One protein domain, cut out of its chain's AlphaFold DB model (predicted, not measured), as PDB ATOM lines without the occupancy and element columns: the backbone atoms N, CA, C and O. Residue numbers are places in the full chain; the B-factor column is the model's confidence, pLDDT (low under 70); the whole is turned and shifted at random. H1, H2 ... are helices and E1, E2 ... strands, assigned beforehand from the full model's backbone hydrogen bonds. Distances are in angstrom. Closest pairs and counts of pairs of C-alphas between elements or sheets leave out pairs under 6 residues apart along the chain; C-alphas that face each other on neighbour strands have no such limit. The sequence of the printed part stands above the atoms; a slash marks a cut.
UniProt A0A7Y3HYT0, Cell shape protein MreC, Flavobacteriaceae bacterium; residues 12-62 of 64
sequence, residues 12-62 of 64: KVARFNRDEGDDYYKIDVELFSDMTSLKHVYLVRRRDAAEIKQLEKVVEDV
ATOM      1  N   LYS A  12     275.594 253.789 131.756       86.00
ATOM      2  CA  LYS A  12     276.194 253.138 132.924       86.00
ATOM      3  C   LYS A  12     275.440 253.555 134.185       86.00
ATOM      4  O   LYS A  12     275.065 254.710 134.330       86.00
ATOM      5  N   VAL A  13     275.239 252.627 135.119       85.94
ATOM      6  CA  VAL A  13     274.673 252.963 136.433       85.94
ATOM      7  C   VAL A  13     275.664 253.847 137.188       85.94
ATOM      8  O   VAL A  13     276.790 253.422 137.456       85.94
ATOM      9  N   ALA A  14     275.245 255.069 137.507       85.56
ATOM     10  CA  ALA A  14     276.042 256.042 138.245       85.56
ATOM     11  C   ALA A  14     275.810 255.903 139.749       85.56
ATOM     12  O   ALA A  14     276.764 255.838 140.526       85.56
ATOM     13  N   ARG A  15     274.540 255.818 140.165       83.62
ATOM     14  CA  ARG A  15     274.144 255.616 141.563       83.62
ATOM     15  C   ARG A  15     272.876 254.787 141.641       83.62
ATOM     16  O   ARG A  15     272.044 254.803 140.743       83.62
ATOM     17  N   PHE A  16     272.734 254.065 142.736       83.94
ATOM     18  CA  PHE A  16     271.484 253.436 143.113       83.94
ATOM     19  C   PHE A  16     271.199 253.879 144.543       83.94
ATOM     20  O   PHE A  16     272.055 253.735 145.416       83.94
ATOM     21  N   ASN A  17     270.037 254.482 144.765       80.19
ATOM     22  CA  ASN A  17     269.573 254.842 146.091       80.19
ATOM     23  C   ASN A  17     268.369 253.967 146.449       80.19
ATOM     24  O   ASN A  17     267.473 253.739 145.628       80.19
ATOM     25  N   ARG A  18     268.383 253.463 147.679       75.12
ATOM     26  CA  ARG A  18     267.282 252.729 148.284       75.12
ATOM     27  C   ARG A  18     266.935 253.474 149.560       75.12
ATOM     28  O   ARG A  18     267.627 253.321 150.562       75.12
ATOM     29  N   ASP A  19     265.900 254.299 149.492       72.69
ATOM     30  CA  ASP A  19     265.364 254.946 150.683       72.69
ATOM     31  C   ASP A  19     264.718 253.851 151.559       72.69
ATOM     32  O   ASP A  19     263.936 253.029 151.069       72.69
ATOM     33  N   GLU A  20     265.110 253.771 152.836       63.66
ATOM     34  CA  GLU A  20     264.586 252.798 153.806       63.66
ATOM     35  C   GLU A  20     263.099 253.080 154.070       63.66
ATOM     36  O   GLU A  20     262.736 253.844 154.960       63.66
ATOM     37  N   GLY A  21     262.229 252.493 153.252       68.62
ATOM     38  CA  GLY A  21     260.778 252.660 153.343       68.62
ATOM     39  C   GLY A  21     260.059 252.531 152.005       68.62
ATOM     40  O   GLY A  21     258.857 252.289 151.995       68.62
ATOM     41  N   ASP A  22     260.794 252.633 150.898       68.06
ATOM     42  CA  ASP A  22     260.236 252.526 149.557       68.06
ATOM     43  C   ASP A  22     260.508 251.143 148.939       68.06
ATOM     44  O   ASP A  22     261.635 250.640 148.932       68.06
ATOM     45  N   ASP A  23     259.468 250.539 148.353       78.69
ATOM     46  CA  ASP A  23     259.536 249.257 147.628       78.69
ATOM     47  C   ASP A  23     260.200 249.376 146.240       78.69
ATOM     48  O   ASP A  23     260.210 248.429 145.449       78.69
ATOM     49  N   TYR A  24     260.762 250.542 145.914       78.19
ATOM     50  CA  TYR A  24     261.344 250.838 144.612       78.19
ATOM     51  C   TYR A  24     262.780 251.357 144.726       78.19
ATOM     52  O   TYR A  24     263.154 252.080 145.645       78.19
ATOM     53  N   TYR A  25     263.602 250.983 143.747       78.31
ATOM     54  CA  TYR A  25     264.987 251.430 143.641       78.31
ATOM     55  C   TYR A  25     265.056 252.637 142.713       78.31
ATOM     56  O   TYR A  25     264.613 252.565 141.562       78.31
ATOM     57  N   LYS A  26     265.653 253.734 143.180       80.75
ATOM     58  CA  LYS A  26     266.001 254.864 142.312       80.75
ATOM     59  C   LYS A  26     267.390 254.604 141.747       80.75
ATOM     60  O   LYS A  26     268.354 254.503 142.501       80.75
ATOM     61  N   ILE A  27     267.488 254.454 140.430       85.12
ATOM     62  CA  ILE A  27     268.754 254.204 139.737       85.12
ATOM     63  C   ILE A  27     269.061 255.414 138.861       85.12
ATOM     64  O   ILE A  27     268.363 255.666 137.881       85.12
ATOM     65  N   ASP A  28     270.122 256.131 139.208       85.56
ATOM     66  CA  ASP A  28     270.686 257.187 138.379       85.56
ATOM     67  C   ASP A  28     271.601 256.555 137.326       85.56
ATOM     68  O   ASP A  28     272.534 255.808 137.650       85.56
ATOM     69  N   VAL A  29     271.344 256.856 136.053       83.31
ATOM     70  CA  VAL A  29     272.085 256.308 134.909       83.31
ATOM     71  C   VAL A  29     272.774 257.440 134.155       83.31
ATOM     72  O   VAL A  29     272.131 258.390 133.716       83.31
ATOM     73  N   GLU A  30     274.083 257.311 133.965       86.44
ATOM     74  CA  GLU A  30     274.865 258.147 133.056       86.44
ATOM     75  C   GLU A  30     274.665 257.657 131.621       86.44
ATOM     76  O   GLU A  30     275.092 256.556 131.262       86.44
ATOM     77  N   LEU A  31     273.997 258.469 130.799       83.44
ATOM     78  CA  LEU A  31     273.732 258.152 129.398       83.44
ATOM     79  C   LEU A  31     275.042 258.081 128.602       83.44
ATOM     80  O   LEU A  31     275.872 258.983 128.671       83.44
ATOM     81  N   PHE A  32     275.216 257.022 127.805       78.06
ATOM     82  CA  PHE A  32     276.394 256.877 126.930       78.06
ATOM     83  C   PHE A  32     276.324 257.777 125.685       78.06
ATOM     84  O   PHE A  32     277.328 257.978 125.004       78.06
ATOM     85  N   SER A  33     275.126 258.258 125.344       70.94
ATOM     86  CA  SER A  33     274.884 259.067 124.157       70.94
ATOM     87  C   SER A  33     275.005 260.552 124.483       70.94
ATOM     88  O   SER A  33     274.204 261.080 125.255       70.94
ATOM     89  N   ASP A  34     275.943 261.242 123.835       72.38
ATOM     90  CA  ASP A  34     275.988 262.703 123.833       72.38
ATOM     91  C   ASP A  34     275.001 263.246 122.786       72.38
ATOM     92  O   ASP A  34     275.233 263.175 121.576       72.38
ATOM     93  N   MET A  35     273.866 263.772 123.255       71.38
ATOM     94  CA  MET A  35     272.819 264.336 122.394       71.38
ATOM     95  C   MET A  35     273.197 265.711 121.814       71.38
ATOM     96  O   MET A  35     272.465 266.239 120.978       71.38
ATOM     97  N   THR A  36     274.343 266.281 122.204       72.62
ATOM     98  CA  THR A  36     274.823 267.578 121.702       72.62
ATOM     99  C   THR A  36     275.351 267.488 120.264       72.62
ATOM    100  O   THR A  36     275.361 268.488 119.547       72.62
ATOM    101  N   SER A  37     275.756 266.297 119.798       63.31
ATOM    102  CA  SER A  37     276.316 266.081 118.452       63.31
ATOM    103  C   SER A  37     275.549 265.015 117.657       63.31
ATOM    104  O   SER A  37     276.049 263.933 117.344       63.31
ATOM    105  N   LEU A  38     274.299 265.312 117.302       67.69
ATOM    106  CA  LEU A  38     273.450 264.408 116.518       67.69
ATOM    107  C   LEU A  38     273.761 264.518 115.012       67.69
ATOM    108  O   LEU A  38     273.191 265.355 114.316       67.69
ATOM    109  N   LYS A  39     274.655 263.664 114.488       65.00
ATOM    110  CA  LYS A  39     274.910 263.539 113.030       65.00
ATOM    111  C   LYS A  39     274.089 262.445 112.343       65.00
ATOM    112  O   LYS A  39     273.654 262.631 111.212       65.00
ATOM    113  N   HIS A  40     273.876 261.313 113.010       66.62
ATOM    114  CA  HIS A  40     273.116 260.183 112.475       66.62
ATOM    115  C   HIS A  40     272.093 259.723 113.509       66.62
ATOM    116  O   HIS A  40     272.452 259.382 114.634       66.62
ATOM    117  N   VAL A  41     270.819 259.723 113.119       69.62
ATOM    118  CA  VAL A  41     269.697 259.278 113.951       69.62
ATOM    119  C   VAL A  41     269.014 258.090 113.287       69.62
ATOM    120  O   VAL A  41     268.839 258.066 112.070       69.62
ATOM    121  N   TYR A  42     268.622 257.102 114.088       65.12
ATOM    122  CA  TYR A  42     267.922 255.909 113.620       65.12
ATOM    123  C   TYR A  42     266.499 255.906 114.172       65.12
ATOM    124  O   TYR A  42     266.293 256.010 115.380       65.12
ATOM    125  N   LEU A  43     265.510 255.780 113.286       65.88
ATOM    126  CA  LEU A  43     264.108 255.682 113.677       65.88
ATOM    127  C   LEU A  43     263.746 254.211 113.908       65.88
ATOM    128  O   LEU A  43     263.551 253.450 112.959       65.88
ATOM    129  N   VAL A  44     263.645 253.808 115.170       67.56
ATOM    130  CA  VAL A  44     263.205 252.459 115.535       67.56
ATOM    131  C   VAL A  44     261.677 252.430 115.553       67.56
ATOM    132  O   VAL A  44     261.047 253.078 116.385       67.56
ATOM    133  N   ARG A  45     261.065 251.681 114.629       65.00
ATOM    134  CA  ARG A  45     259.616 251.419 114.609       65.00
ATOM    135  C   ARG A  45     259.359 249.935 114.848       65.00
ATOM    136  O   ARG A  45     259.875 249.101 114.107       65.00
ATOM    137  N   ARG A  46     258.526 249.605 115.841       63.06
ATOM    138  CA  ARG A  46     257.933 248.263 115.949       63.06
ATOM    139  C   ARG A  46     256.928 248.097 114.809       63.06
ATOM    140  O   ARG A  46     255.975 248.869 114.729       63.06
ATOM    141  N   ARG A  47     257.153 247.121 113.922       67.50
ATOM    142  CA  ARG A  47     256.238 246.815 112.804       67.50
ATOM    143  C   ARG A  47     254.872 246.336 113.308       67.50
ATOM    144  O   ARG A  47     253.859 246.707 112.733       67.50
ATOM    145  N   ASP A  48     254.864 245.670 114.457       64.88
ATOM    146  CA  ASP A  48     253.672 245.057 115.058       64.88
ATOM    147  C   ASP A  48     252.954 246.004 116.039       64.88
ATOM    148  O   ASP A  48     252.026 245.615 116.741       64.88
ATOM    149  N   ALA A  49     253.364 247.279 116.108       66.19
ATOM    150  CA  ALA A  49     252.741 248.263 116.995       66.19
ATOM    151  C   ALA A  49     251.251 248.487 116.684       66.19
ATOM    152  O   ALA A  49     250.477 248.796 117.586       66.19
ATOM    153  N   ALA A  50     250.852 248.339 115.416       67.12
ATOM    154  CA  ALA A  50     249.454 248.445 115.010       67.12
ATOM    155  C   ALA A  50     248.614 247.278 115.551       67.12
ATOM    156  O   ALA A  50     247.520 247.507 116.053       67.12
ATOM    157  N   GLU A  51     249.147 246.057 115.489       67.81
ATOM    158  CA  GLU A  51     248.492 244.846 115.988       67.81
ATOM    159  C   GLU A  51     248.407 244.849 117.516       67.81
ATOM    160  O   GLU A  51     247.337 244.611 118.062       67.81
ATOM    161  N   ILE A  52     249.482 245.227 118.216       66.12
ATOM    162  CA  ILE A  52     249.473 245.356 119.684       66.12
ATOM    163  C   ILE A  52     248.416 246.369 120.129       66.12
ATOM    164  O   ILE A  52     247.635 246.072 121.022       66.12
ATOM    165  N   LYS A  53     248.328 247.532 119.471       67.94
ATOM    166  CA  LYS A  53     247.312 248.543 119.800       67.94
ATOM    167  C   LYS A  53     245.888 248.052 119.519       67.94
ATOM    168  O   LYS A  53     244.956 248.443 120.215       67.94
ATOM    169  N   GLN A  54     245.707 247.226 118.489       73.56
ATOM    170  CA  GLN A  54     244.424 246.577 118.223       73.56
ATOM    171  C   GLN A  54     244.087 245.552 119.308       73.56
ATOM    172  O   GLN A  54     242.968 245.569 119.800       73.56
ATOM    173  N   LEU A  55     245.040 244.714 119.712       70.50
ATOM    174  CA  LEU A  55     244.854 243.726 120.775       70.50
ATOM    175  C   LEU A  55     244.582 244.389 122.132       70.50
ATOM    176  O   LEU A  55     243.671 243.961 122.827       70.50
ATOM    177  N   GLU A  56     245.301 245.457 122.483       67.81
ATOM    178  CA  GLU A  56     245.049 246.248 123.698       67.81
ATOM    179  C   GLU A  56     243.629 246.827 123.697       67.81
ATOM    180  O   GLU A  56     242.920 246.704 124.689       67.81
ATOM    181  N   LYS A  57     243.179 247.375 122.560       68.12
ATOM    182  CA  LYS A  57     241.815 247.896 122.428       68.12
ATOM    183  C   LYS A  57     240.751 246.796 122.532       68.12
ATOM    184  O   LYS A  57     239.724 246.999 123.159       68.12
ATOM    185  N   VAL A  58     240.990 245.634 121.919       67.94
ATOM    186  CA  VAL A  58     240.061 244.490 121.981       67.94
ATOM    187  C   VAL A  58     239.923 243.962 123.407       67.94
ATOM    188  O   VAL A  58     238.839 243.539 123.779       67.94
ATOM    189  N   VAL A  59     240.993 243.980 124.205       60.97
ATOM    190  CA  VAL A  59     240.929 243.565 125.615       60.97
ATOM    191  C   VAL A  59     240.127 244.566 126.456       60.97
ATOM    192  O   VAL A  59     239.389 244.141 127.335       60.97
ATOM    193  N   GLU A  60     240.208 245.864 126.155       57.31
ATOM    194  CA  GLU A  60     239.454 246.923 126.846       57.31
ATOM    195  C   GLU A  60     237.933 246.835 126.581       57.31
ATOM    196  O   GLU A  60     237.141 246.995 127.502       57.31
ATOM    197  N   ASP A  61     237.521 246.482 125.356       58.91
ATOM    198  CA  ASP A  61     236.109 246.280 124.958       58.91
ATOM    199  C   ASP A  61     235.457 245.013 125.574       58.91
ATOM    200  O   ASP A  61     234.248 244.832 125.472       58.91
ATOM    201  N   VAL A  62     236.234 244.098 126.172       58.22
ATOM    202  CA  VAL A  62     235.727 242.841 126.775       58.22
ATOM    203  C   VAL A  62     235.528 242.967 128.293       58.22
ATOM    204  O   VAL A  62     234.927 242.086 128.909       58.22
TER     205      VAL A  62
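This is residues 12 to 62 of the 64 residues of the protein "Cell shape protein MreC" of Flavobacteriaceae bacterium (UniProt A0A7Y3HYT0). The model is an open horseshoe with an empty middle: the strand hairpin E1 and E2 is one arm, the helix H1 is the other, and a long link makes the bend. Residues 33 to 62, including H1, stand free. The printed part has 51 residues, with order E1, E2, H1, one antiparallel sheet E1 - E2, and mixed class, though under half of the residues are in named elements. It is extended, with a radius of gyration of the C-alphas of 18.9 A, and flat, spanning 43 by 42 by 13 A.

E1, residues 12 to 17, and E2, residues 26 to 31, form an antiparallel hairpin at 160 degrees. N 14 and O 28, 2.8 A apart, are within hydrogen-bond range. H1, residues 49 to 60, is apart from E1; its every O i to N i+4 pair is within hydrogen-bond range.

E1 begins at C-alpha 12 (276.194, 253.138, 132.924) and measures 14.8 A; E2 measures 15.4 A. H1 measures 16.6 A, ending at C-alpha 60 (239.454, 246.923, 126.846).

The C-alphas farthest apart, of Ser 37 and Val 62, are 47.5 A apart. The printed part has no cut. The link E2 to H1 is long, 17 residues. Residues 20 to 22, 37 to 53 and 56 to 62 have pLDDT under 70.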